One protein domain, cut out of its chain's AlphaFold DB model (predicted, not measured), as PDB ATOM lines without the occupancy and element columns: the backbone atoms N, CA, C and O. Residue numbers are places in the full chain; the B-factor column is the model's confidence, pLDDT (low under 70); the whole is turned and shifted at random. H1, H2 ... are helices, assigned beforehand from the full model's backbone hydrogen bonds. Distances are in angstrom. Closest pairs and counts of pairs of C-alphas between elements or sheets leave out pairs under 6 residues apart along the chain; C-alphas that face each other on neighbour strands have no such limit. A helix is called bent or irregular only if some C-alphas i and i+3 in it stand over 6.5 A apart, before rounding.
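Overview. This is residues 5 to 69 of the 455 residues of an uncharacterized protein of Botrytis galanthina (UniProt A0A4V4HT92). A long helical hairpin: helix H1 runs out, a tight turn folds the backbone round, and the longer helix H2 runs back side by side with it and on past its beginning, so that residues 61 to 69 of H2 stick out as a single free helical arm. The turn, with residues 28 to 34, stands free at the other end. The printed part has 65 residues with two named helices, H1 then H2, and no named strand; its class is all helix. It is only just extended, close to loose, with a radius of gyration of the C-alphas of 16.5 A, and is a rod spanning 57 by 18 by 10 A.

Along the chain. H1 covers residues 5 to 28 and measures 34.9 A from first to last C-alpha, beginning at C-alpha 5 at (-35.497, 7.793, 29.476). H2 covers residues 34 to 69 and measures 53.6 A, from C-alpha 34 at (-70.091, 4.613, 39.025) to C-alpha 69 at (-16.688, 0.516, 37.078). Neither helix is bent.

Arrangement. H1 and H2 form a helical hairpin. They touch, with 6 pairs of C-alphas within 8 A; the closest C-alphas are those of Leu 16 and Gly 46, 6.5 A apart. Their lines stand at a shallow tilt of 15 degrees, and they run opposite ways. Their centres are 13.9 A apart. In H1 every O i to N i+4 pair is within hydrogen-bond range; in H2 31 of 32 are.

Size, cuts and confidence. The two C-alphas farthest apart are those of Gly 32 and Ala 69, at 56.8 A. Without the stretches that stand free, the body has 49 residues and spans 38 by 17 by 8 A. The printed part has no cut, and the link from H1 to H2 is tight. The mean pLDDT of the printed part is 73.4; it is under 70 at residues 30 to 33, 50, 61 and 64 to 69.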
ATOM      1  N   ALA A   5     -34.848   8.173  28.222       71.50
ATOM      2  CA  ALA A   5     -35.497   7.793  29.476       71.50
ATOM      3  C   ALA A   5     -35.997   8.978  30.331       71.50
ATOM      4  O   ALA A   5     -37.068   8.902  30.923       71.50
ATOM      5  N   VAL A   6     -35.257  10.091  30.383       70.25
ATOM      6  CA  VAL A   6     -35.659  11.301  31.125       70.25
ATOM      7  C   VAL A   6     -36.824  11.998  30.426       70.25
ATOM      8  O   VAL A   6     -37.742  12.470  31.091       70.25
ATOM      9  N   GLN A   7     -36.808  12.031  29.091       78.50
ATOM     10  CA  GLN A   7     -37.913  12.583  28.308       78.50
ATOM     11  C   GLN A   7     -39.175  11.724  28.460       78.50
ATOM     12  O   GLN A   7     -40.243  12.258  28.734       78.50
ATOM     13  N   ASP A   8     -39.037  10.399  28.387       78.81
ATOM     14  CA  ASP A   8     -40.150   9.463  28.556       78.81
ATOM     15  C   ASP A   8     -40.761   9.565  29.973       78.81
ATOM     16  O   ASP A   8     -41.985   9.551  30.134       78.81
ATOM     17  N   ALA A   9     -39.932   9.734  31.013       72.19
ATOM     18  CA  ALA A   9     -40.395   9.946  32.388       72.19
ATOM     19  C   ALA A   9     -41.121  11.291  32.564       72.19
ATOM     20  O   ALA A   9     -42.175  11.352  33.202       72.19
ATOM     21  N   HIS A  10     -40.586  12.360  31.970       79.12
ATOM     22  CA  HIS A  10     -41.218  13.675  31.957       79.12
ATOM     23  C   HIS A  10     -42.594  13.629  31.276       79.12
ATOM     24  O   HIS A  10     -43.585  14.077  31.853       79.12
ATOM     25  N   ASP A  11     -42.684  13.029  30.090       81.50
ATOM     26  CA  ASP A  11     -43.931  12.953  29.325       81.50
ATOM     27  C   ASP A  11     -44.991  12.109  30.057       81.50
ATOM     28  O   ASP A  11     -46.179  12.440  30.057       81.50
ATOM     29  N   SER A  12     -44.553  11.080  30.787       79.38
ATOM     30  CA  SER A  12     -45.411  10.266  31.656       79.38
ATOM     31  C   SER A  12     -45.985  11.057  32.839       79.38
ATOM     32  O   SER A  12     -47.160  10.904  33.176       79.38
ATOM     33  N   LEU A  13     -45.180  11.924  33.464       72.88
ATOM     34  CA  LEU A  13     -45.625  12.801  34.554       72.88
ATOM     35  C   LEU A  13     -46.603  13.874  34.062       72.88
ATOM     36  O   LEU A  13     -47.597  14.156  34.735       72.88
ATOM     37  N   VAL A  14     -46.353  14.443  32.881       78.62
ATOM     38  CA  VAL A  14     -47.256  15.413  32.243       78.62
ATOM     39  C   VAL A  14     -48.614  14.773  31.945       78.62
ATOM     40  O   VAL A  14     -49.652  15.355  32.262       78.62
ATOM     41  N   GLU A  15     -48.629  13.554  31.403       81.50
ATOM     42  CA  GLU A  15     -49.873  12.832  31.124       81.50
ATOM     43  C   GLU A  15     -50.632  12.473  32.411       81.50
ATOM     44  O   GLU A  15     -51.853  12.632  32.467       81.50
ATOM     45  N   LEU A  16     -49.933  12.078  33.480       78.12
ATOM     46  CA  LEU A  16     -50.557  11.842  34.783       78.12
ATOM     47  C   LEU A  16     -51.194  13.123  35.348       78.12
ATOM     48  O   LEU A  16     -52.339  13.101  35.795       78.12
ATOM     49  N   SER A  17     -50.483  14.251  35.284       74.31
ATOM     50  CA  SER A  17     -50.991  15.555  35.728       74.31
ATOM     51  C   SER A  17     -52.252  15.971  34.960       74.31
ATOM     52  O   SER A  17     -53.237  16.430  35.555       74.31
ATOM     53  N   ARG A  18     -52.272  15.734  33.642       83.19
ATOM     54  CA  ARG A  18     -53.445  15.960  32.788       83.19
ATOM     55  C   ARG A  18     -54.625  15.085  33.216       83.19
ATOM     56  O   ARG A  18     -55.746  15.581  33.319       83.19
ATOM     57  N   GLN A  19     -54.378  13.809  33.508       81.50
ATOM     58  CA  GLN A  19     -55.410  12.884  33.980       81.50
ATOM     59  C   GLN A  19     -55.972  13.299  35.344       81.50
ATOM     60  O   GLN A  19     -57.189  13.341  35.499       81.50
ATOM     61  N   CYS A  20     -55.124  13.684  36.301       77.25
ATOM     62  CA  CYS A  20     -55.563  14.196  37.603       77.25
ATOM     63  C   CYS A  20     -56.411  15.471  37.476       77.25
ATOM     64  O   CYS A  20     -57.395  15.632  38.196       77.25
ATOM     65  N   SER A  21     -56.066  16.358  36.541       76.75
ATOM     66  CA  SER A  21     -56.815  17.596  36.296       76.75
ATOM     67  C   SER A  21     -58.206  17.326  35.712       76.75
ATOM     68  O   SER A  21     -59.189  17.914  36.162       76.75
ATOM     69  N   GLU A  22     -58.321  16.393  34.760       79.00
ATOM     70  CA  GLU A  22     -59.621  16.016  34.187       79.00
ATOM     71  C   GLU A  22     -60.511  15.340  35.235       79.00
ATOM     72  O   GLU A  22     -61.699  15.634  35.337       79.00
ATOM     73  N   VAL A  23     -59.921  14.503  36.087       73.44
ATOM     74  CA  VAL A  23     -60.601  13.906  37.242       73.44
ATOM     75  C   VAL A  23     -61.159  14.970  38.178       73.44
ATOM     76  O   VAL A  23     -62.321  14.888  38.568       73.44
ATOM     77  N   HIS A  24     -60.354  15.974  38.530       74.88
ATOM     78  CA  HIS A  24     -60.792  17.056  39.407       74.88
ATOM     79  C   HIS A  24     -61.981  17.813  38.796       74.88
ATOM     80  O   HIS A  24     -62.948  18.124  39.489       74.88
ATOM     81  N   ARG A  25     -61.952  18.039  37.475       78.44
ATOM     82  CA  ARG A  25     -63.052  18.653  36.720       78.44
ATOM     83  C   ARG A  25     -64.328  17.810  36.753       78.44
ATOM     84  O   ARG A  25     -65.416  18.361  36.860       78.44
ATOM     85  N   LEU A  26     -64.201  16.489  36.673       73.38
ATOM     86  CA  LEU A  26     -65.333  15.560  36.649       73.38
ATOM     87  C   LEU A  26     -65.950  15.345  38.035       73.38
ATOM     88  O   LEU A  26     -67.172  15.321  38.149       73.38
ATOM     89  N   LEU A  27     -65.126  15.290  39.087       72.19
ATOM     90  CA  LEU A  27     -65.594  15.298  40.478       72.19
ATOM     91  C   LEU A  27     -66.389  16.571  40.790       72.19
ATOM     92  O   LEU A  27     -67.410  16.515  41.468       72.19
ATOM     93  N   TYR A  28     -65.969  17.712  40.236       73.94
ATOM     94  CA  TYR A  28     -66.686  18.981  40.378       73.94
ATOM     95  C   TYR A  28     -68.061  18.988  39.681       73.94
ATOM     96  O   TYR A  28     -68.943  19.753  40.061       73.94
ATOM     97  N   LEU A  29     -68.266  18.131  38.674       82.75
ATOM     98  CA  LEU A  29     -69.511  18.048  37.898       82.75
ATOM     99  C   LEU A  29     -70.527  17.031  38.450       82.75
ATOM    100  O   LEU A  29     -71.564  16.821  37.823       82.75
ATOM    101  N   ASN A  30     -70.267  16.447  39.625       61.78
ATOM    102  CA  ASN A  30     -71.214  15.640  40.405       61.78
ATOM    103  C   ASN A  30     -71.897  14.506  39.607       61.78
ATOM    104  O   ASN A  30     -73.110  14.309  39.685       61.78
ATOM    105  N   GLN A  31     -71.121  13.770  38.804       56.81
ATOM    106  CA  GLN A  31     -71.599  12.548  38.150       56.81
ATOM    107  C   GLN A  31     -71.417  11.365  39.115       56.81
ATOM    108  O   GLN A  31     -70.349  11.235  39.705       56.81
ATOM    109  N   GLY A  32     -72.476  10.572  39.323       66.56
ATOM    110  CA  GLY A  32     -72.655   9.639  40.450       66.56
ATOM    111  C   GLY A  32     -71.617   8.517  40.647       66.56
ATOM    112  O   GLY A  32     -70.598   8.436  39.968       66.56
ATOM    113  N   GLU A  33     -71.899   7.631  41.610       69.25
ATOM    114  CA  GLU A  33     -70.950   6.671  42.215       69.25
ATOM    115  C   GLU A  33     -70.200   5.745  41.235       69.25
ATOM    116  O   GLU A  33     -69.037   5.425  41.487       69.25
ATOM    117  N   GLU A  34     -70.779   5.389  40.081       73.50
ATOM    118  CA  GLU A  34     -70.091   4.613  39.025       73.50
ATOM    119  C   GLU A  34     -68.792   5.281  38.536       73.50
ATOM    120  O   GLU A  34     -67.848   4.613  38.101       73.50
ATOM    121  N   TYR A  35     -68.706   6.609  38.626       70.94
ATOM    122  CA  TYR A  35     -67.527   7.348  38.191       70.94
ATOM    123  C   TYR A  35     -66.344   7.188  39.152       70.94
ATOM    124  O   TYR A  35     -65.183   7.264  38.733       70.94
ATOM    125  N   LEU A  36     -66.620   6.931  40.433       71.31
ATOM    126  CA  LEU A  36     -65.607   6.819  41.478       71.31
ATOM    127  C   LEU A  36     -64.792   5.523  41.338       71.31
ATOM    128  O   LEU A  36     -63.574   5.533  41.522       71.31
ATOM    129  N   GLU A  37     -65.425   4.423  40.922       77.38
ATOM    130  CA  GLU A  37     -64.725   3.162  40.642       77.38
ATOM    131  C   GLU A  37     -63.845   3.258  39.390       77.38
ATOM    132  O   GLU A  37     -62.672   2.863  39.406       77.38
ATOM    133  N   LEU A  38     -64.370   3.852  38.312       78.31
ATOM    134  CA  LEU A  38     -63.597   4.098  37.091       78.31
ATOM    135  C   LEU A  38     -62.384   4.998  37.380       78.31
ATOM    136  O   LEU A  38     -61.293   4.780  36.836       78.31
ATOM    137  N   LEU A  39     -62.575   5.986  38.256       74.06
ATOM    138  CA  LEU A  39     -61.546   6.893  38.730       74.06
ATOM    139  C   LEU A  39     -60.452   6.163  39.515       74.06
ATOM    140  O   LEU A  39     -59.274   6.266  39.164       74.06
ATOM    141  N   MET A  40     -60.831   5.395  40.534       76.38
ATOM    142  CA  MET A  40     -59.883   4.625  41.340       76.38
ATOM    143  C   MET A  40     -59.086   3.648  40.471       76.38
ATOM    144  O   MET A  40     -57.866   3.554  40.611       76.38
ATOM    145  N   GLY A  41     -59.729   3.018  39.482       83.94
ATOM    146  CA  GLY A  41     -59.046   2.171  38.507       83.94
ATOM    147  C   GLY A  41     -58.048   2.927  37.616       83.94
ATOM    148  O   GLY A  41     -56.999   2.383  37.268       83.94
ATOM    149  N   ARG A  42     -58.329   4.182  37.232       78.19
ATOM    150  CA  ARG A  42     -57.386   5.020  36.462       78.19
ATOM    151  C   ARG A  42     -56.205   5.483  37.313       78.19
ATOM    152  O   ARG A  42     -55.075   5.378  36.841       78.19
ATOM    153  N   ILE A  43     -56.447   5.904  38.553       75.38
ATOM    154  CA  ILE A  43     -55.392   6.295  39.501       75.38
ATOM    155  C   ILE A  43     -54.459   5.112  39.766       75.38
ATOM    156  O   ILE A  43     -53.250   5.247  39.614       75.38
ATOM    157  N   GLN A  44     -55.001   3.932  40.074       78.62
ATOM    158  CA  GLN A  44     -54.194   2.732  40.319       78.62
ATOM    159  C   GLN A  44     -53.317   2.360  39.114       78.62
ATOM    160  O   GLN A  44     -52.143   2.030  39.287       78.62
ATOM    161  N   ARG A  45     -53.849   2.463  37.886       77.81
ATOM    162  CA  ARG A  45     -53.064   2.240  36.661       77.81
ATOM    163  C   ARG A  45     -51.966   3.289  36.473       77.81
ATOM    164  O   ARG A  45     -50.852   2.916  36.115       77.81
ATOM    165  N   GLY A  46     -52.258   4.563  36.740       76.50
ATOM    166  CA  GLY A  46     -51.268   5.644  36.705       76.50
ATOM    167  C   GLY A  46     -50.134   5.414  37.707       76.50
ATOM    168  O   GLY A  46     -48.964   5.455  37.335       76.50
ATOM    169  N   THR A  47     -50.468   5.059  38.948       71.44
ATOM    170  CA  THR A  47     -49.489   4.743  39.998       71.44
ATOM    171  C   THR A  47     -48.603   3.557  39.618       71.44
ATOM    172  O   THR A  47     -47.383   3.644  39.737       71.44
ATOM    173  N   ALA A  48     -49.184   2.471  39.097       74.38
ATOM    174  CA  ALA A  48     -48.419   1.305  38.648       74.38
ATOM    175  C   ALA A  48     -47.470   1.636  37.481       74.38
ATOM    176  O   ALA A  48     -46.365   1.097  37.395       74.38
ATOM    177  N   PHE A  49     -47.885   2.536  36.586       73.38
ATOM    178  CA  PHE A  49     -47.059   2.994  35.473       73.38
ATOM    179  C   PHE A  49     -45.868   3.837  35.954       73.38
ATOM    180  O   PHE A  49     -44.738   3.582  35.541       73.38
ATOM    181  N   VAL A  50     -46.091   4.767  36.890       69.69
ATOM    182  CA  VAL A  50     -45.018   5.561  37.517       69.69
ATOM    183  C   VAL A  50     -44.034   4.670  38.272       69.69
ATOM    184  O   VAL A  50     -42.829   4.807  38.091       69.69
ATOM    185  N   GLN A  51     -44.527   3.715  39.064       74.75
ATOM    186  CA  GLN A  51     -43.672   2.760  39.780       74.75
ATOM    187  C   GLN A  51     -42.784   1.957  38.825       74.75
ATOM    188  O   GLN A  51     -41.601   1.763  39.099       74.75
ATOM    189  N   ARG A  52     -43.325   1.539  37.673       76.62
ATOM    190  CA  ARG A  52     -42.544   0.864  36.631       76.62
ATOM    191  C   ARG A  52     -41.496   1.793  36.016       76.62
ATOM    192  O   ARG A  52     -40.367   1.361  35.831       76.62
ATOM    193  N   GLY A  53     -41.841   3.053  35.742       74.81
ATOM    194  CA  GLY A  53     -40.892   4.051  35.237       74.81
ATOM    195  C   GLY A  53     -39.727   4.307  36.198       74.81
ATOM    196  O   GLY A  53     -38.576   4.333  35.772       74.81
ATOM    197  N   ILE A  54     -40.015   4.413  37.499       71.62
ATOM    198  CA  ILE A  54     -38.999   4.572  38.552       71.62
ATOM    199  C   ILE A  54     -38.089   3.340  38.626       71.62
ATOM    200  O   ILE A  54     -36.871   3.492  38.690       71.62
ATOM    201  N   ALA A  55     -38.655   2.129  38.576       72.00
ATOM    202  CA  ALA A  55     -37.875   0.892  38.595       72.00
ATOM    203  C   ALA A  55     -36.922   0.794  37.391       72.00
ATOM    204  O   ALA A  55     -35.734   0.540  37.576       72.00
ATOM    205  N   THR A  56     -37.406   1.086  36.179       76.50
ATOM    206  CA  THR A  56     -36.567   1.097  34.969       76.50
ATOM    207  C   THR A  56     -35.453   2.141  35.061       76.50
ATOM    208  O   THR A  56     -34.306   1.844  34.748       76.50
ATOM    209  N   PHE A  57     -35.761   3.353  35.534       74.25
ATOM    210  CA  PHE A  57     -34.761   4.411  35.706       74.25
ATOM    211  C   PHE A  57     -33.665   4.021  36.711       74.25
ATOM    212  O   PHE A  57     -32.482   4.289  36.500       74.25
ATOM    213  N   HIS A  58     -34.054   3.361  37.798       72.44
ATOM    214  CA  HIS A  58     -33.128   2.853  38.798       72.44
ATOM    215  C   HIS A  58     -32.232   1.726  38.246       72.44
ATOM    216  O   HIS A  58     -31.028   1.713  38.512       72.44
ATOM    217  N   ASP A  59     -32.772   0.818  37.432       76.62
ATOM    218  CA  ASP A  59     -31.980  -0.227  36.773       76.62
ATOM    219  C   ASP A  59     -31.003   0.358  35.736       76.62
ATOM    220  O   ASP A  59     -29.842  -0.059  35.671       76.62
ATOM    221  N   ASP A  60     -31.417   1.390  34.995       73.56
ATOM    222  CA  ASP A  60     -30.544   2.131  34.081       73.56
ATOM    223  C   ASP A  60     -29.385   2.804  34.837       73.56
ATOM    224  O   ASP A  60     -28.227   2.689  34.420       73.56
ATOM    225  N   LEU A  61     -29.653   3.427  35.992       67.44
ATOM    226  CA  LEU A  61     -28.624   3.997  36.872       67.44
ATOM    227  C   LEU A  61     -27.630   2.940  37.379       67.44
ATOM    228  O   LEU A  61     -26.415   3.175  37.380       67.44
ATOM    229  N   LYS A  62     -28.121   1.755  37.761       70.75
ATOM    230  CA  LYS A  62     -27.270   0.620  38.155       70.75
ATOM    231  C   LYS A  62     -26.414   0.106  36.997       70.75
ATOM    232  O   LYS A  62     -25.239  -0.209  37.179       70.75
ATOM    233  N   SER A  63     -26.962   0.054  35.786       70.44
ATOM    234  CA  SER A  63     -26.203  -0.371  34.605       70.44
ATOM    235  C   SER A  63     -25.108   0.638  34.225       70.44
ATOM    236  O   SER A  63     -23.991   0.254  33.861       70.44
ATOM    237  N   PHE A  64     -25.384   1.935  34.380       68.94
ATOM    238  CA  PHE A  64     -24.435   3.010  34.108       68.94
ATOM    239  C   PHE A  64     -23.267   3.015  35.107       68.94
ATOM    240  O   PHE A  64     -22.110   3.201  34.730       68.94
ATOM    241  N   THR A  65     -23.545   2.751  36.384       63.81
ATOM    242  CA  THR A  65     -22.503   2.609  37.415       63.81
ATOM    243  C   THR A  65     -21.657   1.351  37.200       63.81
ATOM    244  O   THR A  65     -20.429   1.427  37.272       63.81
ATOM    245  N   ALA A  66     -22.271   0.221  36.826       63.59
ATOM    246  CA  ALA A  66     -21.557  -1.025  36.537       63.59
ATOM    247  C   ALA A  66     -20.633  -0.931  35.306       63.59
ATOM    248  O   ALA A  66     -19.492  -1.395  35.339       63.59
ATOM    249  N   THR A  67     -21.097  -0.303  34.222       57.75
ATOM    250  CA  THR A  67     -20.300  -0.120  32.993       57.75
ATOM    251  C   THR A  67     -19.095   0.791  33.223       57.75
ATOM    252  O   THR A  67     -17.990   0.479  32.780       57.75
ATOM    253  N   LYS A  68     -19.265   1.857  34.010       56.00
ATOM    254  CA  LYS A  68     -18.181   2.787  34.352       56.00
ATOM    255  C   LYS A  68     -17.165   2.193  35.339       56.00
ATOM    256  O   LYS A  68     -15.982   2.531  35.281       56.00
ATOM    257  N   ALA A  69     -17.591   1.273  36.208       50.84
ATOM    258  CA  ALA A  69     -16.688   0.516  37.078       50.84
ATOM    259  C   ALA A  69     -15.766  -0.423  36.276       50.84
ATOM    260  O   ALA A  69     -14.572  -0.513  36.580       50.84
TER     261      ALA A  69